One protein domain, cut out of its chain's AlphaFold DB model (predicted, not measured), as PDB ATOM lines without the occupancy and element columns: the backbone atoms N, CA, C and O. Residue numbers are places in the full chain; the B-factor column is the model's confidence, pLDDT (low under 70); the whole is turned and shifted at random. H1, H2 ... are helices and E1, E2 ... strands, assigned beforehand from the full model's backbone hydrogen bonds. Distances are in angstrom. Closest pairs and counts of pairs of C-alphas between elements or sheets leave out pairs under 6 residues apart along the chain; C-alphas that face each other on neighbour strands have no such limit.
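What this domain is: This is residues 295 to 331, 351 to 363 and 408 to 518 of the 944 residues of a protein of Paragonimus westermani (UniProt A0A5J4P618). Two lobes share one branched, strongly twisted sheet: one holds E1 to E5 with H1 on the sheet, the other holds E6 to E9, and they join where E2 pairs with E7. Off the sheet, H2 and H3 make a loose pair of helices running opposite ways, with the end of H3 near E1 and H1. The printed part has 161 residues, with three named helices and nine named strands in the order E1 E2 E3 E4 H1 E5 E6 E7 E8 E9 H2 H3; the class is mixed, and the 77 residues in named elements are under half. Each neighbour pair is antiparallel, and E6 E7 E8 E9 form a meander, each strand the antiparallel neighbour of the one before. The whole is compact, with a radius of gyration of the C-alphas of 16.4 A and spans of 55 by 38 by 27 A.

Where its parts are: After residues 295 to 310, E1 runs from residue 311, C-alpha at (144.630, 202.697, 168.107), to 317, 18.4 A. E2, residues 320 to 328, is 24.3 A long and bends by 55 degrees at residue 325. E3 is residues 356 to 361, 15.5 A, and E4 409 to 413, 13.6 A. H1, residues 414 to 420, and E5, 421 to 423, follow directly. E6 is residues 438 to 441, E7 450 to 456, 18.0 A, E8 469 to 474, 15.0 A, and E9 479 to 483. H2 is residues 497 to 503, and H3, 507 to 517, is 15.4 A long and ends with C-alpha 517 at (134.564, 212.431, 153.545).

How they stand to each other: E1 and E2 form a hairpin, with N 315 and O 322 2.8 A apart. E5 lies on the other side of E1, with N 314 and O 422 2.9 A apart. On the other side of E2 from E1 lie E3, with N 325 and O 360 2.8 A apart, and E7, with N 321 and O 451 2.8 A apart. E4 is an edge strand beside E3, with N 357 and O 412 2.8 A apart. Hairpins also join E6 to E7, N 439 and O 454 2.9 A apart, E7 to E8, N 455 and O 473 2.8 A apart, and E8 to E9, N 482 and O 470 2.8 A apart. H1 is on the sheet at a height of 7.5 A, only just over none of its strands, with 2 C-alphas falling on E3 and 2 on E4. H2 and H3 are close but not clearly touching, at a shallow tilt of 19 degrees, opposite ways; their closest C-alphas, Ala 501 and Val 510, are 6.0 A apart. Every O i to N i+4 pair is within hydrogen-bond range in H2, 2 of 3 in H1 and 6 of 7 in H3.

The domain as a whole: The C-alphas farthest apart, Gln 331 and Ser 463, are 56.1 A apart. Residues 332 to 350 and 364 to 407 are not printed, with C-alpha gaps of 15.0 A and 6.7 A. The links E5 to E6, E7 to E8 and E9 to H2 are long. Mean pLDDT of the printed part is 76.9; 48 residues are under 70, among them 295 to 301 and 496 to 518.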
ATOM      1  N   PRO A 295     124.266 203.051 151.844       38.62
ATOM      2  CA  PRO A 295     124.489 201.648 151.535       38.62
ATOM      3  C   PRO A 295     125.558 201.103 152.493       38.62
ATOM      4  O   PRO A 295     126.435 201.858 152.924       38.62
ATOM      5  N   ASP A 296     125.492 199.817 152.849       41.53
ATOM      6  CA  ASP A 296     126.432 199.177 153.789       41.53
ATOM      7  C   ASP A 296     127.780 198.885 153.094       41.53
ATOM      8  O   ASP A 296     128.255 197.753 153.029       41.53
ATOM      9  N   ILE A 297     128.366 199.939 152.510       49.19
ATOM     10  CA  ILE A 297     129.689 199.983 151.890       49.19
ATOM     11  C   ILE A 297     130.707 199.917 153.022       49.19
ATOM     12  O   ILE A 297     131.269 200.918 153.479       49.19
ATOM     13  N   ARG A 298     130.940 198.700 153.488       51.19
ATOM     14  CA  ARG A 298     132.069 198.391 154.345       51.19
ATOM     15  C   ARG A 298     133.307 198.397 153.462       51.19
ATOM     16  O   ARG A 298     133.554 197.456 152.725       51.19
ATOM     17  N   ARG A 299     134.054 199.504 153.517       55.31
ATOM     18  CA  ARG A 299     135.459 199.567 153.068       55.31
ATOM     19  C   ARG A 299     136.418 198.986 154.119       55.31
ATOM     20  O   ARG A 299     137.631 199.110 153.982       55.31
ATOM     21  N   SER A 300     135.871 198.463 155.212       60.03
ATOM     22  CA  SER A 300     136.589 198.010 156.390       60.03
ATOM     23  C   SER A 300     135.791 196.913 157.103       60.03
ATOM     24  O   SER A 300     134.571 197.008 157.247       60.03
ATOM     25  N   ASP A 301     136.497 195.924 157.649       64.88
ATOM     26  CA  ASP A 301     135.968 195.031 158.691       64.88
ATOM     27  C   ASP A 301     136.103 195.661 160.097       64.88
ATOM     28  O   ASP A 301     136.188 194.959 161.101       64.88
ATOM     29  N   LEU A 302     136.186 196.996 160.191       78.62
ATOM     30  CA  LEU A 302     136.521 197.701 161.428       78.62
ATOM     31  C   LEU A 302     135.334 197.726 162.401       78.62
ATOM     32  O   LEU A 302     134.418 198.534 162.244       78.62
ATOM     33  N   ASP A 303     135.362 196.902 163.452       78.81
ATOM     34  CA  ASP A 303     134.418 197.046 164.561       78.81
ATOM     35  C   ASP A 303     134.882 198.146 165.539       78.81
ATOM     36  O   ASP A 303     136.054 198.299 165.881       78.81
ATOM     37  N   ILE A 304     133.914 198.880 166.081       78.62
ATOM     38  CA  ILE A 304     134.080 199.770 167.238       78.62
ATOM     39  C   ILE A 304     134.364 198.943 168.514       78.62
ATOM     40  O   ILE A 304     134.762 199.487 169.546       78.62
ATOM     41  N   GLY A 305     134.180 197.621 168.456       75.44
ATOM     42  CA  GLY A 305     134.745 196.658 169.400       75.44
ATOM     43  C   GLY A 305     136.270 196.749 169.542       75.44
ATOM     44  O   GLY A 305     136.756 196.701 170.673       75.44
ATOM     45  N   ASP A 306     136.991 196.954 168.437       74.44
ATOM     46  CA  ASP A 306     138.463 196.918 168.379       74.44
ATOM     47  C   ASP A 306     139.117 198.292 168.621       74.44
ATOM     48  O   ASP A 306     140.326 198.400 168.842       74.44
ATOM     49  N   LEU A 307     138.318 199.365 168.615       83.44
ATOM     50  CA  LEU A 307     138.790 200.738 168.783       83.44
ATOM     51  C   LEU A 307     139.036 201.100 170.257       83.44
ATOM     52  O   LEU A 307     138.121 201.166 171.079       83.44
ATOM     53  N   SER A 308     140.288 201.432 170.567       84.44
ATOM     54  CA  SER A 308     140.760 201.874 171.887       84.44
ATOM     55  C   SER A 308     141.623 203.144 171.810       84.44
ATOM     56  O   SER A 308     142.092 203.517 170.733       84.44
ATOM     57  N   ASP A 309     141.857 203.813 172.945       85.12
ATOM     58  CA  ASP A 309     142.791 204.946 173.019       85.12
ATOM     59  C   ASP A 309     144.197 204.540 172.547       85.12
ATOM     60  O   ASP A 309     144.808 203.622 173.092       85.12
ATOM     61  N   GLY A 310     144.724 205.251 171.548       86.94
ATOM     62  CA  GLY A 310     146.016 204.961 170.927       86.94
ATOM     63  C   GLY A 310     145.955 204.020 169.717       86.94
ATOM     64  O   GLY A 310     147.004 203.732 169.143       86.94
ATOM     65  N   THR A 311     144.769 203.558 169.300       91.31
ATOM     66  CA  THR A 311     144.630 202.697 168.107       91.31
ATOM     67  C   THR A 311     145.122 203.425 166.858       91.31
ATOM     68  O   THR A 311     144.797 204.593 166.632       91.31
ATOM     69  N   ARG A 312     145.914 202.730 166.040       92.69
ATOM     70  CA  ARG A 312     146.455 203.246 164.781       92.69
ATOM     71  C   ARG A 312     145.506 202.940 163.628       92.69
ATOM     72  O   ARG A 312     145.100 201.794 163.440       92.69
ATOM     73  N   VAL A 313     145.144 203.978 162.885       92.38
ATOM     74  CA  VAL A 313     144.145 203.928 161.814       92.38
ATOM     75  C   VAL A 313     144.649 204.659 160.576       92.38
ATOM     76  O   VAL A 313     145.417 205.614 160.683       92.38
ATOM     77  N   LEU A 314     144.185 204.230 159.407       91.88
ATOM     78  CA  LEU A 314     144.352 204.943 158.146       91.88
ATOM     79  C   LEU A 314     143.006 205.570 157.780       91.88
ATOM     80  O   LEU A 314     142.040 204.846 157.540       91.88
ATOM     81  N   VAL A 315     142.932 206.899 157.774       90.56
ATOM     82  CA  VAL A 315     141.737 207.658 157.379       90.56
ATOM     83  C   VAL A 315     141.725 207.816 155.863       90.56
ATOM     84  O   VAL A 315     142.744 208.172 155.278       90.56
ATOM     85  N   ILE A 316     140.583 207.550 155.233       87.06
ATOM     86  CA  ILE A 316     140.385 207.603 153.782       87.06
ATOM     87  C   ILE A 316     140.072 209.049 153.371       87.06
ATOM     88  O   ILE A 316     139.047 209.601 153.772       87.06
ATOM     89  N   GLU A 317     140.935 209.649 152.551       81.69
ATOM     90  CA  GLU A 317     140.849 211.038 152.093       81.69
ATOM     91  C   GLU A 317     140.871 211.106 150.557       81.69
ATOM     92  O   GLU A 317     141.917 211.216 149.918       81.69
ATOM     93  N   ASP A 318     139.675 211.046 149.969       76.38
ATOM     94  CA  ASP A 318     139.378 211.110 148.532       76.38
ATOM     95  C   ASP A 318     140.129 210.077 147.663       76.38
ATOM     96  O   ASP A 318     139.548 209.053 147.304       76.38
ATOM     97  N   THR A 319     141.397 210.327 147.328       78.38
ATOM     98  CA  THR A 319     142.260 209.460 146.499       78.38
ATOM     99  C   THR A 319     143.346 208.714 147.278       78.38
ATOM    100  O   THR A 319     143.936 207.780 146.741       78.38
ATOM    101  N   HIS A 320     143.620 209.106 148.523       86.25
ATOM    102  CA  HIS A 320     144.704 208.570 149.350       86.25
ATOM    103  C   HIS A 320     144.195 208.218 150.754       86.25
ATOM    104  O   HIS A 320     143.045 208.477 151.110       86.25
ATOM    105  N   LEU A 321     145.055 207.615 151.569       90.94
ATOM    106  CA  LEU A 321     144.834 207.410 152.992       90.94
ATOM    107  C   LEU A 321     145.898 208.162 153.793       90.94
ATOM    108  O   LEU A 321     147.053 208.236 153.373       90.94
ATOM    109  N   ARG A 322     145.541 208.667 154.976       90.38
ATOM    110  CA  ARG A 322     146.499 209.238 155.934       90.38
ATOM    111  C   ARG A 322     146.503 208.477 157.243       90.38
ATOM    112  O   ARG A 322     145.454 208.219 157.833       90.38
ATOM    113  N   ALA A 323     147.699 208.126 157.701       91.62
ATOM    114  CA  ALA A 323     147.877 207.456 158.978       91.62
ATOM    115  C   ALA A 323     147.575 208.405 160.149       91.62
ATOM    116  O   ALA A 323     147.774 209.618 160.065       91.62
ATOM    117  N   GLY A 324     147.088 207.856 161.256       92.00
ATOM    118  CA  GLY A 324     146.753 208.637 162.436       92.00
ATOM    119  C   GLY A 324     146.528 207.791 163.679       92.00
ATOM    120  O   GLY A 324     146.407 206.567 163.640       92.00
ATOM    121  N   THR A 325     146.468 208.476 164.816       93.12
ATOM    122  CA  THR A 325     146.257 207.867 166.131       93.12
ATOM    123  C   THR A 325     144.905 208.298 166.688       93.12
ATOM    124  O   THR A 325     144.663 209.490 166.893       93.12
ATOM    125  N   LEU A 326     144.026 207.328 166.927       92.12
ATOM    126  CA  LEU A 326     142.670 207.514 167.429       92.12
ATOM    127  C   LEU A 326     142.642 207.599 168.964       92.12
ATOM    128  O   LEU A 326     143.308 206.835 169.660       92.12
ATOM    129  N   TYR A 327     141.836 208.527 169.480       89.19
ATOM    130  CA  TYR A 327     141.572 208.738 170.903       89.19
ATOM    131  C   TYR A 327     140.064 208.907 171.141       89.19
ATOM    132  O   TYR A 327     139.352 209.479 170.314       89.19
ATOM    133  N   LEU A 328     139.572 208.446 172.286       82.50
ATOM    134  CA  LEU A 328     138.179 208.568 172.719       82.50
ATOM    135  C   LEU A 328     137.934 209.952 173.342       82.50
ATOM    136  O   LEU A 328     138.619 210.334 174.293       82.50
ATOM    137  N   ASP A 329     136.939 210.712 172.862       69.06
ATOM    138  CA  ASP A 329     136.646 212.016 173.469       69.06
ATOM    139  C   ASP A 329     135.783 211.876 174.731       69.06
ATOM    140  O   ASP A 329     134.547 211.804 174.714       69.06
ATOM    141  N   ASN A 330     136.468 211.861 175.872       60.44
ATOM    142  CA  ASN A 330     135.856 211.785 177.192       60.44
ATOM    143  C   ASN A 330     135.180 213.095 177.650       60.44
ATOM    144  O   ASN A 330     134.518 213.082 178.686       60.44
ATOM    145  N   GLN A 331     135.228 214.190 176.874       51.34
ATOM    146  CA  GLN A 331     134.417 215.392 177.144       51.34
ATOM    147  C   GLN A 331     132.912 215.178 176.889       51.34
ATOM    148  O   GLN A 331     132.097 216.021 177.255       51.34
ATOM    149  N   SER A 351     125.391 202.789 171.802       66.88
ATOM    150  CA  SER A 351     125.988 203.959 172.441       66.88
ATOM    151  C   SER A 351     127.407 204.274 171.959       66.88
ATOM    152  O   SER A 351     127.789 205.441 171.982       66.88
ATOM    153  N   ARG A 352     128.197 203.283 171.512       67.19
ATOM    154  CA  ARG A 352     129.565 203.534 171.015       67.19
ATOM    155  C   ARG A 352     129.587 204.206 169.639       67.19
ATOM    156  O   ARG A 352     130.504 204.982 169.382       67.19
ATOM    157  N   ARG A 353     128.594 203.945 168.779       75.50
ATOM    158  CA  ARG A 353     128.480 204.570 167.445       75.50
ATOM    159  C   ARG A 353     128.284 206.080 167.522       75.50
ATOM    160  O   ARG A 353     128.821 206.790 166.676       75.50
ATOM    161  N   ASP A 354     127.617 206.549 168.571       79.81
ATOM    162  CA  ASP A 354     127.296 207.963 168.783       79.81
ATOM    163  C   ASP A 354     128.308 208.699 169.685       79.81
ATOM    164  O   ASP A 354     128.151 209.891 169.955       79.81
ATOM    165  N   ARG A 355     129.386 208.036 170.136       81.38
ATOM    166  CA  ARG A 355     130.504 208.728 170.801       81.38
ATOM    167  C   ARG A 355     131.391 209.435 169.779       81.38
ATOM    168  O   ARG A 355     131.579 208.950 168.665       81.38
ATOM    169  N   LEU A 356     131.978 210.553 170.202       86.06
ATOM    170  CA  LEU A 356     133.012 211.255 169.450       86.06
ATOM    171  C   LEU A 356     134.387 210.613 169.680       86.06
ATOM    172  O   LEU A 356     134.790 210.328 170.811       86.06
ATOM    173  N   PHE A 357     135.113 210.449 168.584       88.00
ATOM    174  CA  PHE A 357     136.494 210.007 168.507       88.00
ATOM    175  C   PHE A 357     137.322 211.129 167.885       88.00
ATOM    176  O   PHE A 357     136.921 211.730 166.886       88.00
ATOM    177  N   ARG A 358     138.486 211.415 168.463       90.94
ATOM    178  CA  ARG A 358     139.450 212.387 167.945       90.94
ATOM    179  C   ARG A 358     140.646 211.639 167.377       90.94
ATOM    180  O   ARG A 358     141.397 211.016 168.122       90.94
ATOM    181  N   ILE A 359     140.825 211.719 166.065       91.81
ATOM    182  CA  ILE A 359     141.975 211.155 165.365       91.81
ATOM    183  C   ILE A 359     142.990 212.283 165.195       91.81
ATOM    184  O   ILE A 359     142.720 213.280 164.525       91.81
ATOM    185  N   ASN A 360     144.154 212.139 165.822       91.75
ATOM    186  CA  ASN A 360     145.301 212.980 165.506       91.75
ATOM    187  C   ASN A 360     145.983 212.327 164.300       91.75
ATOM    188  O   ASN A 360     146.628 211.290 164.462       91.75
ATOM    189  N   LEU A 361     145.790 212.896 163.112       90.38
ATOM    190  CA  LEU A 361     146.499 212.489 161.903       90.38
ATOM    191  C   LEU A 361     147.999 212.731 162.085       90.38
ATOM    192  O   LEU A 361     148.406 213.706 162.732       90.38
ATOM    193  N   ASP A 362     148.807 211.850 161.511       86.50
ATOM    194  CA  ASP A 362     150.249 212.021 161.489       86.50
ATOM    195  C   ASP A 362     150.604 213.237 160.628       86.50
ATOM    196  O   ASP A 362     150.046 213.467 159.556       86.50
ATOM    197  N   PHE A 363     151.526 214.049 161.137       70.88
ATOM    198  CA  PHE A 363     152.055 215.212 160.438       70.88
ATOM    199  C   PHE A 363     153.373 214.834 159.758       70.88
ATOM    200  O   PHE A 363     154.123 214.024 160.312       70.88
ATOM    201  N   SER A 408     145.736 218.968 161.980       64.75
ATOM    202  CA  SER A 408     145.976 217.534 162.207       64.75
ATOM    203  C   SER A 408     144.848 216.799 162.942       64.75
ATOM    204  O   SER A 408     144.863 215.578 163.028       64.75
ATOM    205  N   ASP A 409     143.919 217.525 163.568       78.88
ATOM    206  CA  ASP A 409     142.951 216.959 164.513       78.88
ATOM    207  C   ASP A 409     141.595 216.765 163.817       78.88
ATOM    208  O   ASP A 409     140.823 217.723 163.684       78.88
ATOM    209  N   LEU A 410     141.291 215.533 163.405       87.94
ATOM    210  CA  LEU A 410     139.974 215.132 162.907       87.94
ATOM    211  C   LEU A 410     139.090 214.677 164.081       87.94
ATOM    212  O   LEU A 410     139.579 214.087 165.046       87.94
ATOM    213  N   ILE A 411     137.786 214.956 164.022       89.81
ATOM    214  CA  ILE A 411     136.809 214.509 165.026       89.81
ATOM    215  C   ILE A 411     135.620 213.890 164.292       89.81
ATOM    216  O   ILE A 411     134.998 214.560 163.471       89.81
ATOM    217  N   LEU A 412     135.326 212.628 164.603       87.25
ATOM    218  CA  LEU A 412     134.317 211.787 163.957       87.25
ATOM    219  C   LEU A 412     133.416 211.128 165.009       87.25
ATOM    220  O   LEU A 412     133.871 210.823 166.110       87.25
ATOM    221  N   TYR A 413     132.161 210.842 164.666       88.00
ATOM    222  CA  TYR A 413     131.360 209.874 165.422       88.00
ATOM    223  C   TYR A 413     131.859 208.443 165.173       88.00
ATOM    224  O   TYR A 413     132.386 208.147 164.102       88.00
ATOM    225  N   GLY A 414     131.656 207.529 166.123       84.69
ATOM    226  CA  GLY A 414     132.071 206.125 165.992       84.69
ATOM    227  C   GLY A 414     131.564 205.445 164.716       84.69
ATOM    228  O   GLY A 414     132.319 204.719 164.074       84.69
ATOM    229  N   TRP A 415     130.329 205.730 164.285       81.62
ATOM    230  CA  TRP A 415     129.810 205.219 163.006       81.62
ATOM    231  C   TRP A 415     130.540 205.779 161.774       81.62
ATOM    232  O   TRP A 415     130.659 205.071 160.777       81.62
ATOM    233  N   GLN A 416     131.060 207.011 161.838       85.56
ATOM    234  CA  GLN A 416     131.876 207.587 160.765       85.56
ATOM    235  C   GLN A 416     133.266 206.953 160.729       85.56
ATOM    236  O   GLN A 416     133.761 206.685 159.642       85.56
ATOM    237  N   VAL A 417     133.880 206.659 161.885       86.44
ATOM    238  CA  VAL A 417     135.203 206.003 161.936       86.44
ATOM    239  C   VAL A 417     135.178 204.670 161.180       86.44
ATOM    240  O   VAL A 417     136.063 204.428 160.370       86.44
ATOM    241  N   VAL A 418     134.134 203.854 161.361       83.62
ATOM    242  CA  VAL A 418     133.964 202.587 160.619       83.62
ATOM    243  C   VAL A 418     133.877 202.810 159.103       83.62
ATOM    244  O   VAL A 418     134.466 202.060 158.331       83.62
ATOM    245  N   GLN A 419     133.170 203.852 158.657       80.19
ATOM    246  CA  GLN A 419     132.979 204.145 157.229       80.19
ATOM    247  C   GLN A 419     134.177 204.845 156.563       80.19
ATOM    248  O   GLN A 419     134.306 204.803 155.339       80.19
ATOM    249  N   GLN A 420     135.017 205.527 157.346       82.75
ATOM    250  CA  GLN A 420     136.056 206.442 156.857       82.75
ATOM    251  C   GLN A 420     137.478 206.030 157.238       82.75
ATOM    252  O   GLN A 420     138.417 206.731 156.868       82.75
ATOM    253  N   ALA A 421     137.665 204.926 157.964       88.00
ATOM    254  CA  ALA A 421     138.985 204.442 158.338       88.00
ATOM    255  C   ALA A 421     139.102 202.911 158.302       88.00
ATOM    256  O   ALA A 421     138.126 202.178 158.462       88.00
ATOM    257  N   VAL A 422     140.339 202.446 158.138       89.81
ATOM    258  CA  VAL A 422     140.773 201.055 158.351       89.81
ATOM    259  C   VAL A 422     141.847 201.015 159.445       89.81
ATOM    260  O   VAL A 422     142.386 202.057 159.828       89.81
ATOM    261  N   LEU A 423     142.183 199.832 159.966       90.88
ATOM    262  CA  LEU A 423     143.331 199.677 160.870       90.88
ATOM    263  C   LEU A 423     144.651 199.872 160.110       90.88
ATOM    264  O   LEU A 423     144.791 199.418 158.977       90.88
ATOM    265  N   GLU A 424     145.645 200.496 160.742       92.38
ATOM    266  CA  GLU A 424     147.001 200.545 160.184       92.38
ATOM    267  C   GLU A 424     147.738 199.227 160.473       92.38
ATOM    268  O   GLU A 424     148.281 199.024 161.561       92.38
ATOM    269  N   VAL A 425     147.767 198.325 159.488       91.75
ATOM    270  CA  VAL A 425     148.432 197.018 159.596       91.75
ATOM    271  C   VAL A 425     149.750 197.022 158.820       91.75
ATOM    272  O   VAL A 425     149.779 197.289 157.621       91.75
ATOM    273  N   PHE A 426     150.849 196.696 159.503       91.62
ATOM    274  CA  PHE A 426     152.179 196.559 158.900       91.62
ATOM    275  C   PHE A 426     152.448 195.089 158.513       91.62
ATOM    276  O   PHE A 426     152.332 194.212 159.375       91.62
ATOM    277  N   PRO A 427     152.874 194.791 157.273       92.62
ATOM    278  CA  PRO A 427     153.238 193.435 156.869       92.62
ATOM    279  C   PRO A 427     154.563 193.003 157.518       92.62
ATOM    280  O   PRO A 427     155.624 193.558 157.245       92.62
ATOM    281  N   ALA A 428     154.531 191.966 158.361       87.62
ATOM    282  CA  ALA A 428     155.720 191.528 159.110       87.62
ATOM    283  C   ALA A 428     156.794 190.802 158.262       87.62
ATOM    284  O   ALA A 428     157.886 190.526 158.755       87.62
ATOM    285  N   SER A 429     156.488 190.442 157.010       88.69
ATOM    286  CA  SER A 429     157.429 189.872 156.032       88.69
ATOM    287  C   SER A 429     156.797 189.890 154.634       88.69
ATOM    288  O   SER A 429     155.572 189.928 154.532       88.69
ATOM    289  N   VAL A 430     157.603 189.788 153.570       87.75
ATOM    290  CA  VAL A 430     157.104 189.735 152.175       87.75
ATOM    291  C   VAL A 430     156.162 188.540 151.948       87.75
ATOM    292  O   VAL A 430     155.269 188.603 151.118       87.75
ATOM    293  N   ARG A 431     156.266 187.474 152.756       87.62
ATOM    294  CA  ARG A 431     155.356 186.313 152.695       87.62
ATOM    295  C   ARG A 431     153.918 186.623 153.130       87.62
ATOM    296  O   ARG A 431     153.039 185.807 152.890       87.62
ATOM    297  N   HIS A 432     153.682 187.770 153.769       87.94
ATOM    298  CA  HIS A 432     152.342 188.276 154.090       87.94
ATOM    299  C   HIS A 432     151.779 189.189 152.985       87.94
ATOM    300  O   HIS A 432     150.737 189.802 153.179       87.94
ATOM    301  N   LEU A 433     152.482 189.297 151.852       91.69
ATOM    302  CA  LEU A 433     152.123 190.096 150.682       91.69
ATOM    303  C   LEU A 433     152.191 189.233 149.399       91.69
ATOM    304  O   LEU A 433     153.035 189.486 148.540       91.69
ATOM    305  N   PRO A 434     151.372 188.173 149.257       90.88
ATOM    306  CA  PRO A 434     151.242 187.468 147.982       90.88
ATOM    307  C   PRO A 434     150.644 188.375 146.882       90.88
ATOM    308  O   PRO A 434     149.927 189.332 147.201       90.88
ATOM    309  N   PRO A 435     150.871 188.077 145.589       92.44
ATOM    310  CA  PRO A 435     150.175 188.740 144.487       92.44
ATOM    311  C   PRO A 435     148.651 188.736 144.675       92.44
ATOM    312  O   PRO A 435     148.073 187.741 145.110       92.44
ATOM    313  N   GLY A 436     148.010 189.867 144.380       89.56
ATOM    314  CA  GLY A 436     146.594 190.133 144.652       89.56
ATOM    315  C   GLY A 436     146.299 190.803 146.003       89.56
ATOM    316  O   GLY A 436     145.186 191.285 146.189       89.56
ATOM    317  N   THR A 437     147.261 190.892 146.932       92.69
ATOM    318  CA  THR A 437     147.043 191.550 148.240       92.69
ATOM    319  C   THR A 437     146.779 193.047 148.071       92.69
ATOM    320  O   THR A 437     147.591 193.744 147.455       92.69
ATOM    321  N   ARG A 438     145.695 193.567 148.665       92.62
ATOM    322  CA  ARG A 438     145.422 195.014 148.712       92.62
ATOM    323  C   ARG A 438     146.321 195.706 149.737       92.62
ATOM    324  O   ARG A 438     146.477 195.263 150.876       92.62
ATOM    325  N   VAL A 439     146.923 196.812 149.324       94.38
ATOM    326  CA  VAL A 439     147.932 197.556 150.084       94.38
ATOM    327  C   VAL A 439     147.783 199.058 149.877       94.38
ATOM    328  O   VAL A 439     147.156 199.503 148.921       94.38
ATOM    329  N   CYS A 440     148.410 199.857 150.735       93.12
ATOM    330  CA  CYS A 440     148.762 201.229 150.387       93.12
ATOM    331  C   CYS A 440     150.195 201.569 150.796       93.12
ATOM    332  O   CYS A 440     150.728 201.017 151.763       93.12
ATOM    333  N   ALA A 441     150.804 202.498 150.068       92.94
ATOM    334  CA  ALA A 441     152.159 202.992 150.301       92.94
ATOM    335  C   ALA A 441     152.296 204.435 149.797       92.94
ATOM    336  O   ALA A 441     151.483 204.884 148.990       92.94
ATOM    337  N   SER A 442     153.303 205.180 150.254       84.19
ATOM    338  CA  SER A 442     153.545 206.527 149.730       84.19
ATOM    339  C   SER A 442     154.289 206.493 148.392       84.19
ATOM    340  O   SER A 442     155.188 205.678 148.182       84.19
ATOM    341  N   TRP A 443     153.945 207.429 147.503       63.62
ATOM    342  CA  TRP A 443     154.631 207.666 146.221       63.62
ATOM    343  C   TRP A 443     156.129 207.951 146.427       63.62
ATOM    344  O   TRP A 443     156.976 207.528 145.642       63.62
ATOM    345  N   SER A 444     156.470 208.664 147.507       62.62
ATOM    346  CA  SER A 444     157.845 208.968 147.905       62.62
ATOM    347  C   SER A 444     158.007 209.004 149.428       62.62
ATOM    348  O   SER A 444     157.033 209.117 150.174       62.62
ATOM    349  N   GLU A 445     159.256 208.982 149.901       58.81
ATOM    350  CA  GLU A 445     159.624 209.244 151.307       58.81
ATOM    351  C   GLU A 445     159.289 210.688 151.748       58.81
ATOM    352  O   GLU A 445     159.225 210.996 152.935       58.81
ATOM    353  N   GLN A 446     159.054 211.586 150.786       50.09
ATOM    354  CA  GLN A 446     158.786 213.010 151.007       50.09
ATOM    355  C   GLN A 446     157.291 213.264 151.250       50.09
ATOM    356  O   GLN A 446     156.934 214.073 152.098       50.09
ATOM    357  N   LEU A 447     156.431 212.510 150.555       62.06
ATOM    358  CA  LEU A 447     154.973 212.490 150.717       62.06
ATOM    359  C   LEU A 447     154.519 211.367 151.672       62.06
ATOM    360  O   LEU A 447     153.438 210.807 151.510       62.06
ATOM    361  N   ALA A 448     155.350 210.997 152.652       67.56
ATOM    362  CA  ALA A 448     155.157 209.806 153.486       67.56
ATOM    363  C   ALA A 448     153.881 209.811 154.357       67.56
ATOM    364  O   ALA A 448     153.488 208.757 154.855       67.56
ATOM    365  N   CYS A 449     153.221 210.962 154.545       78.56
ATOM    366  CA  CYS A 449     151.915 211.030 155.208       78.56
ATOM    367  C   CYS A 449     150.749 210.530 154.331       78.56
ATOM    368  O   CYS A 449     149.733 210.101 154.880       78.56
ATOM    369  N   ASN A 450     150.902 210.552 153.000       87.94
ATOM    370  CA  ASN A 450     149.882 210.178 152.022       87.94
ATOM    371  C   ASN A 450     150.183 208.787 151.448       87.94
ATOM    372  O   ASN A 450     151.162 208.596 150.726       87.94
ATOM    373  N   LEU A 451     149.317 207.820 151.745       91.69
ATOM    374  CA  LEU A 451     149.422 206.439 151.283       91.69
ATOM    375  C   LEU A 451     148.391 206.185 150.177       91.69
ATOM    376  O   LEU A 451     147.188 206.275 150.409       91.69
ATOM    377  N   TYR A 452     148.852 205.855 148.981       91.69
ATOM    378  CA  TYR A 452     148.015 205.600 147.812       91.69
ATOM    379  C   TYR A 452     147.625 204.116 147.783       91.69
ATOM    380  O   TYR A 452     148.488 203.274 148.059       91.69
ATOM    381  N   PRO A 453     146.350 203.768 147.528       92.25
ATOM    382  CA  PRO A 453     145.906 202.379 147.469       92.25
ATOM    383  C   PRO A 453     146.390 201.686 146.189       92.25
ATOM    384  O   PRO A 453     146.540 202.312 145.140       92.25
ATOM    385  N   GLY A 454     146.628 200.382 146.292       92.38
ATOM    386  CA  GLY A 454     147.133 199.547 145.214       92.38
ATOM    387  C   GLY A 454     147.074 198.058 145.541       92.38
ATOM    388  O   GLY A 454     146.555 197.628 146.575       92.38
ATOM    389  N   THR A 455     147.617 197.254 144.637       93.19
ATOM    390  CA  THR A 455     147.587 195.793 144.677       93.19
ATOM    391  C   THR A 455     148.992 195.249 144.453       93.19
ATOM    392  O   THR A 455     149.693 195.676 143.540       93.19
ATOM    393  N   VAL A 456     149.411 194.291 145.277       93.69
ATOM    394  CA  VAL A 456     150.679 193.579 145.079       93.69
ATOM    395  C   VAL A 456     150.607 192.753 143.796       93.69
ATOM    396  O   VAL A 456     149.650 192.004 143.602       93.69
ATOM    397  N   VAL A 457     151.628 192.844 142.947       92.69
ATOM    398  CA  VAL A 457     151.715 192.099 141.681       92.69
ATOM    399  C   VAL A 457     152.908 191.148 141.657       92.69
ATOM    400  O   VAL A 457     153.895 191.320 142.378       92.69
ATOM    401  N   GLU A 458     152.803 190.094 140.848       85.88
ATOM    402  CA  GLU A 458     153.889 189.135 140.661       85.88
ATOM    403  C   GLU A 458     155.036 189.788 139.878       85.88
ATOM    404  O   GLU A 458     154.822 190.542 138.931       85.88
ATOM    405  N   SER A 459     156.273 189.556 140.315       73.31
ATOM    406  CA  SER A 459     157.439 190.245 139.759       73.31
ATOM    407  C   SER A 459     157.925 189.539 138.494       73.31
ATOM    408  O   SER A 459     158.447 188.431 138.585       73.31
ATOM    409  N   GLU A 460     157.819 190.194 137.333       58.16
ATOM    410  CA  GLU A 460     158.152 189.606 136.019       58.16
ATOM    411  C   GLU A 460     159.600 189.083 135.901       58.16
ATOM    412  O   GLU A 460     159.917 188.313 134.993       58.16
ATOM    413  N   THR A 461     160.510 189.465 136.804       56.03
ATOM    414  CA  THR A 461     161.808 188.791 136.957       56.03
ATOM    415  C   THR A 461     162.336 188.886 138.396       56.03
ATOM    416  O   THR A 461     162.637 189.979 138.882       56.03
ATOM    417  N   GLU A 462     162.539 187.744 139.067       54.75
ATOM    418  CA  GLU A 462     163.111 187.674 140.432       54.75
ATOM    419  C   GLU A 462     164.493 188.347 140.552       54.75
ATOM    420  O   GLU A 462     164.875 188.814 141.619       54.75
ATOM    421  N   SER A 463     165.254 188.439 139.456       50.97
ATOM    422  CA  SER A 463     166.582 189.066 139.441       50.97
ATOM    423  C   SER A 463     166.567 190.600 139.396       50.97
ATOM    424  O   SER A 463     167.638 191.202 139.429       50.97
ATOM    425  N   GLN A 464     165.395 191.240 139.288       52.34
ATOM    426  CA  GLN A 464     165.255 192.706 139.291       52.34
ATOM    427  C   GLN A 464     164.557 193.254 140.547       52.34
ATOM    428  O   GLN A 464     164.541 194.470 140.754       52.34
ATOM    429  N   THR A 465     163.995 192.398 141.404       60.38
ATOM    430  CA  THR A 465     163.388 192.830 142.670       60.38
ATOM    431  C   THR A 465     164.460 193.162 143.704       60.38
ATOM    432  O   THR A 465     165.313 192.339 144.044       60.38
ATOM    433  N   ARG A 466     164.424 194.383 144.244       70.00
ATOM    434  CA  ARG A 466     165.333 194.795 145.322       70.00
ATOM    435  C   ARG A 466     165.052 193.981 146.596       70.00
ATOM    436  O   ARG A 466     163.882 193.794 146.941       70.00
ATOM    437  N   PRO A 467     166.079 193.538 147.350       77.06
ATOM    438  CA  PRO A 467     165.873 192.737 148.557       77.06
ATOM    439  C   PRO A 467     164.983 193.440 149.593       77.06
ATOM    440  O   PRO A 467     165.355 194.469 150.152       77.06
ATOM    441  N   GLY A 468     163.811 192.863 149.875       83.12
ATOM    442  CA  GLY A 468     162.838 193.421 150.824       83.12
ATOM    443  C   GLY A 468     161.876 194.466 150.242       83.12
ATOM    444  O   GLY A 468     161.103 195.049 151.007       83.12
ATOM    445  N   CYS A 469     161.888 194.685 148.925       87.94
ATOM    446  CA  CYS A 469     160.826 195.392 148.211       87.94
ATOM    447  C   CYS A 469     159.767 194.423 147.661       87.94
ATOM    448  O   CYS A 469     160.000 193.219 147.553       87.94
ATOM    449  N   VAL A 470     158.603 194.969 147.310       90.69
ATOM    450  CA  VAL A 470     157.468 194.269 146.693       90.69
ATOM    451  C   VAL A 470     156.943 195.118 145.536       90.69
ATOM    452  O   VAL A 470     156.869 196.338 145.670       90.69
ATOM    453  N   ALA A 471     156.603 194.502 144.404       91.56
ATOM    454  CA  ALA A 471     156.002 195.205 143.271       91.56
ATOM    455  C   ALA A 471     154.517 195.509 143.547       91.56
ATOM    456  O   ALA A 471     153.775 194.629 143.989       91.56
ATOM    457  N   VAL A 472     154.095 196.752 143.306       92.38
ATOM    458  CA  VAL A 472     152.731 197.241 143.556       92.38
ATOM    459  C   VAL A 472     152.237 198.031 142.346       92.38
ATOM    460  O   VAL A 472     152.896 198.986 141.933       92.38
ATOM    461  N   ASP A 473     151.060 197.652 141.844       91.19
ATOM    462  CA  ASP A 473     150.243 198.449 140.922       91.19
ATOM    463  C   ASP A 473     149.288 199.319 141.753       91.19
ATOM    464  O   ASP A 473     148.466 198.793 142.506       91.19
ATOM    465  N   PHE A 474     149.378 200.640 141.638       90.81
ATOM    466  CA  PHE A 474     148.497 201.591 142.316       90.81
ATOM    467  C   PHE A 474     147.195 201.819 141.534       90.81
ATOM    468  O   PHE A 474     147.140 201.668 140.312       90.81
ATOM    469  N   ASP A 475     146.124 202.197 142.241       86.88
ATOM    470  CA  ASP A 475     144.773 202.357 141.672       86.88
ATOM    471  C   ASP A 475     144.674 203.489 140.619       86.88
ATOM    472  O   ASP A 475     143.720 203.537 139.841       86.88
ATOM    473  N   ASP A 476     145.646 204.402 140.589       81.69
ATOM    474  CA  ASP A 476     145.803 205.475 139.594       81.69
ATOM    475  C   ASP A 476     146.534 205.026 138.308       81.69
ATOM    476  O   ASP A 476     146.447 205.703 137.278       81.69
ATOM    477  N   GLY A 477     147.176 203.854 138.331       80.31
ATOM    478  CA  GLY A 477     147.903 203.251 137.214       80.31
ATOM    479  C   GLY A 477     149.430 203.288 137.327       80.31
ATOM    480  O   GLY A 477     150.091 202.852 136.385       80.31
ATOM    481  N   ASP A 478     149.990 203.777 138.435       83.31
ATOM    482  CA  ASP A 478     151.433 203.734 138.697       83.31
ATOM    483  C   ASP A 478     151.914 202.313 139.059       83.31
ATOM    484  O   ASP A 478     151.223 201.576 139.758       83.31
ATOM    485  N   HIS A 479     153.132 201.934 138.654       85.62
ATOM    486  CA  HIS A 479     153.778 200.671 139.054       85.62
ATOM    487  C   HIS A 479     155.122 200.950 139.731       85.62
ATOM    488  O   HIS A 479     155.984 201.605 139.140       85.62
ATOM    489  N   ARG A 480     155.336 200.456 140.962       84.69
ATOM    490  CA  ARG A 480     156.571 200.717 141.736       84.69
ATOM    491  C   ARG A 480     157.022 199.506 142.557       84.69
ATOM    492  O   ARG A 480     156.203 198.738 143.057       84.69
ATOM    493  N   GLN A 481     158.333 199.382 142.785       89.06
ATOM    494  CA  GLN A 481     158.876 198.504 143.830       89.06
ATOM    495  C   GLN A 481     158.907 199.246 145.172       89.06
ATOM    496  O   GLN A 481     159.699 200.165 145.364       89.06
ATOM    497  N   VAL A 482     158.071 198.835 146.122       88.56
ATOM    498  CA  VAL A 482     157.934 199.489 147.429       88.56
ATOM    499  C   VAL A 482     158.684 198.700 148.513       88.56
ATOM    500  O   VAL A 482     158.422 197.505 148.672       88.56
ATOM    501  N   PRO A 483     159.576 199.322 149.311       89.12
ATOM    502  CA  PRO A 483     160.175 198.684 150.484       89.12
ATOM    503  C   PRO A 483     159.116 198.284 151.517       89.12
ATOM    504  O   PRO A 483     158.269 199.097 151.882       89.12
ATOM    505  N   ILE A 484     159.196 197.065 152.060       90.25
ATOM    506  CA  ILE A 484     158.157 196.496 152.943       90.25
ATOM    507  C   ILE A 484     157.741 197.390 154.129       90.25
ATOM    508  O   ILE A 484     156.576 197.396 154.516       90.25
ATOM    509  N   HIS A 485     158.658 198.177 154.693       87.50
ATOM    510  CA  HIS A 485     158.373 199.066 155.827       87.50
ATOM    511  C   HIS A 485     157.494 200.284 155.460       87.50
ATOM    512  O   HIS A 485     156.842 200.860 156.337       87.50
ATOM    513  N   ASN A 486     157.418 200.633 154.172       89.06
ATOM    514  CA  ASN A 486     156.553 201.692 153.641       89.06
ATOM    515  C   ASN A 486     155.171 201.174 153.207       89.06
ATOM    516  O   ASN A 486     154.296 201.973 152.887       89.06
ATOM    517  N   ILE A 487     154.954 199.855 153.234       92.44
ATOM    518  CA  ILE A 487     153.670 199.226 152.915       92.44
ATOM    519  C   ILE A 487     152.776 199.199 154.162       92.44
ATOM    520  O   ILE A 487     153.242 198.978 155.285       92.44
ATOM    521  N   ARG A 488     151.471 199.385 153.960       93.88
ATOM    522  CA  ARG A 488     150.402 198.947 154.865       93.88
ATOM    523  C   ARG A 488     149.485 197.983 154.131       93.88
ATOM    524  O   ARG A 488     149.273 198.135 152.931       93.88
ATOM    525  N   MET A 489     148.947 197.007 154.850       93.50
ATOM    526  CA  MET A 489     147.915 196.115 154.320       93.50
ATOM    527  C   MET A 489     146.548 196.795 154.416       93.50
ATOM    528  O   MET A 489     146.258 197.466 155.409       93.50
ATOM    529  N   LEU A 490     145.717 196.603 153.395       92.12
ATOM    530  CA  LEU A 490     144.312 197.005 153.373       92.12
ATOM    531  C   LEU A 490     143.423 195.748 153.401       92.12
ATOM    532  O   LEU A 490     143.906 194.663 153.082       92.12
ATOM    533  N   PRO A 491     142.130 195.862 153.757       88.25
ATOM    534  CA  PRO A 491     141.169 194.780 153.546       88.25
ATOM    535  C   PRO A 491     141.113 194.359 152.069       88.25
ATOM    536  O   PRO A 491     141.149 195.215 151.185       88.25
ATOM    537  N   ASP A 492     140.943 193.064 151.788       81.12
ATOM    538  CA  ASP A 492     140.905 192.534 150.411       81.12
ATOM    539  C   ASP A 492     139.791 193.162 149.553       81.12
ATOM    540  O   ASP A 492     139.911 193.279 148.336       81.12
ATOM    541  N   HIS A 493     138.708 193.613 150.196       78.25
ATOM    542  CA  HIS A 493     137.573 194.295 149.572       78.25
ATOM    543  C   HIS A 493     137.724 195.831 149.515       78.25
ATOM    544  O   HIS A 493     136.750 196.532 149.240       78.25
ATOM    545  N   PHE A 494     138.904 196.392 149.814       82.69
ATOM    546  CA  PHE A 494     139.116 197.843 149.826       82.69
ATOM    547  C   PHE A 494     139.049 198.437 148.409       82.69
ATOM    548  O   PHE A 494     140.040 198.486 147.676       82.69
ATOM    549  N   THR A 495     137.861 198.921 148.051       70.06
ATOM    550  CA  THR A 495     137.566 199.655 146.812       70.06
ATOM    551  C   THR A 495     137.686 201.165 147.006       70.06
ATOM    552  O   THR A 495     137.093 201.739 147.934       70.06
ATOM    553  N   ASN A 496     138.387 201.815 146.078       63.44
ATOM    554  CA  ASN A 496     138.572 203.264 146.025       63.44
ATOM    555  C   ASN A 496     137.219 204.008 145.892       63.44
ATOM    556  O   ASN A 496     136.229 203.456 145.401       63.44
ATOM    557  N   LEU A 497     137.156 205.282 146.301       58.50
ATOM    558  CA  LEU A 497     135.998 206.154 146.058       58.50
ATOM    559  C   LEU A 497     135.613 206.208 144.575       58.50
ATOM    560  O   LEU A 497     134.424 206.189 144.267       58.50
ATOM    561  N   TYR A 498     136.605 206.227 143.682       52.94
ATOM    562  CA  TYR A 498     136.397 206.318 142.236       52.94
ATOM    563  C   TYR A 498     135.783 205.041 141.641       52.94
ATOM    564  O   TYR A 498     134.837 205.100 140.860       52.94
ATOM    565  N   GLU A 499     136.287 203.876 142.047       54.53
ATOM    566  CA  GLU A 499     135.781 202.575 141.603       54.53
ATOM    567  C   GLU A 499     134.368 202.320 142.138       54.53
ATOM    568  O   GLU A 499     133.472 201.941 141.383       54.53
ATOM    569  N   LEU A 500     134.128 202.641 143.414       57.34
ATOM    570  CA  LEU A 500     132.797 202.537 143.998       57.34
ATOM    571  C   LEU A 500     131.794 203.460 143.286       57.34
ATOM    572  O   LEU A 500     130.695 203.019 142.961       57.34
ATOM    573  N   ALA A 501     132.183 204.706 142.992       53.12
ATOM    574  CA  ALA A 501     131.357 205.658 142.249       53.12
ATOM    575  C   ALA A 501     131.003 205.180 140.831       53.12
ATOM    576  O   ALA A 501     129.934 205.517 140.331       53.12
ATOM    577  N   ASN A 502     131.870 204.377 140.206       49.44
ATOM    578  CA  ASN A 502     131.607 203.730 138.919       49.44
ATOM    579  C   ASN A 502     130.753 202.452 139.052       49.44
ATOM    580  O   ASN A 502     130.126 202.041 138.081       49.44
ATOM    581  N   SER A 503     130.722 201.822 140.234       47.47
ATOM    582  CA  SER A 503     129.926 200.614 140.515       47.47
ATOM    583  C   SER A 503     128.465 200.894 140.895       47.47
ATOM    584  O   SER A 503     127.628 199.994 140.820       47.47
ATOM    585  N   THR A 504     128.144 202.126 141.308       52.88
ATOM    586  CA  THR A 504     126.795 202.544 141.720       52.88
ATOM    587  C   THR A 504     126.200 203.550 140.734       52.88
ATOM    588  O   THR A 504     126.688 204.675 140.651       52.88
ATOM    589  N   ASP A 505     125.091 203.203 140.070       48.66
ATOM    590  CA  ASP A 505     124.366 204.117 139.163       48.66
ATOM    591  C   ASP A 505     123.854 205.406 139.863       48.66
ATOM    592  O   ASP A 505     123.625 206.434 139.220       48.66
ATOM    593  N   ASP A 506     123.707 205.388 141.194       51.72
ATOM    594  CA  ASP A 506     123.174 206.488 142.010       51.72
ATOM    595  C   ASP A 506     124.206 207.600 142.310       51.72
ATOM    596  O   ASP A 506     124.659 207.785 143.446       51.72
ATOM    597  N   GLN A 507     124.527 208.429 141.307       49.56
ATOM    598  CA  GLN A 507     125.419 209.595 141.478       49.56
ATOM    599  C   GLN A 507     125.020 210.542 142.631       49.56
ATOM    600  O   GLN A 507     125.878 211.225 143.196       49.56
ATOM    601  N   GLU A 508     123.740 210.616 143.005       46.16
ATOM    602  CA  GLU A 508     123.267 211.493 144.087       46.16
ATOM    603  C   GLU A 508     123.661 210.986 145.491       46.16
ATOM    604  O   GLU A 508     123.841 211.794 146.405       46.16
ATOM    605  N   LEU A 509     123.895 209.676 145.661       50.28
ATOM    606  CA  LEU A 509     124.479 209.107 146.885       50.28
ATOM    607  C   LEU A 509     126.002 209.291 146.916       50.28
ATOM    608  O   LEU A 509     126.546 209.682 147.949       50.28
ATOM    609  N   VAL A 510     126.682 209.103 145.780       47.94
ATOM    610  CA  VAL A 510     128.133 209.337 145.642       47.94
ATOM    611  C   VAL A 510     128.501 210.772 146.037       47.94
ATOM    612  O   VAL A 510     129.401 210.989 146.848       47.94
ATOM    613  N   ASN A 511     127.753 211.763 145.539       46.06
ATOM    614  CA  ASN A 511     127.967 213.175 145.870       46.06
ATOM    615  C   ASN A 511     127.727 213.505 147.356       46.06
ATOM    616  O   ASN A 511     128.328 214.450 147.868       46.06
ATOM    617  N   GLN A 512     126.877 212.746 148.056       46.31
ATOM    618  CA  GLN A 512     126.705 212.869 149.509       46.31
ATOM    619  C   GLN A 512     127.856 212.197 150.268       46.31
ATOM    620  O   GLN A 512     128.346 212.767 151.239       46.31
ATOM    621  N   LEU A 513     128.347 211.045 149.800       47.22
ATOM    622  CA  LEU A 513     129.500 210.361 150.389       47.22
ATOM    623  C   LEU A 513     130.767 211.233 150.331       47.22
ATOM    624  O   LEU A 513     131.427 211.404 151.352       47.22
ATOM    625  N   ILE A 514     131.043 211.857 149.180       45.91
ATOM    626  CA  ILE A 514     132.181 212.778 148.976       45.91
ATOM    627  C   ILE A 514     132.073 214.024 149.877       45.91
ATOM    628  O   ILE A 514     133.067 214.500 150.427       45.91
ATOM    629  N   GLN A 515     130.860 214.545 150.096       40.97
ATOM    630  CA  GLN A 515     130.630 215.656 151.032       40.97
ATOM    631  C   GLN A 515     130.793 215.256 152.507       40.97
ATOM    632  O   GLN A 515     131.035 216.128 153.341       40.97
ATOM    633  N   VAL A 516     130.673 213.965 152.828       42.38
ATOM    634  CA  VAL A 516     130.855 213.417 154.178       42.38
ATOM    635  C   VAL A 516     132.314 213.018 154.445       42.38
ATOM    636  O   VAL A 516     132.748 213.135 155.590       42.38
ATOM    637  N   THR A 517     133.096 212.610 153.431       38.12
ATOM    638  CA  THR A 517     134.564 212.431 153.545       38.12
ATOM    639  C   THR A 517     135.320 213.759 153.551       38.12
ATOM    640  O   THR A 517     136.301 213.898 154.276       38.12
ATOM    641  N   SER A 518     134.831 214.770 152.826       34.88
ATOM    642  CA  SER A 518     135.359 216.139 152.883       34.88
ATOM    643  C   SER A 518     135.286 216.711 154.316       34.88
ATOM    644  O   SER A 518     134.174 216.880 154.828       34.88
TER     645      SER A 518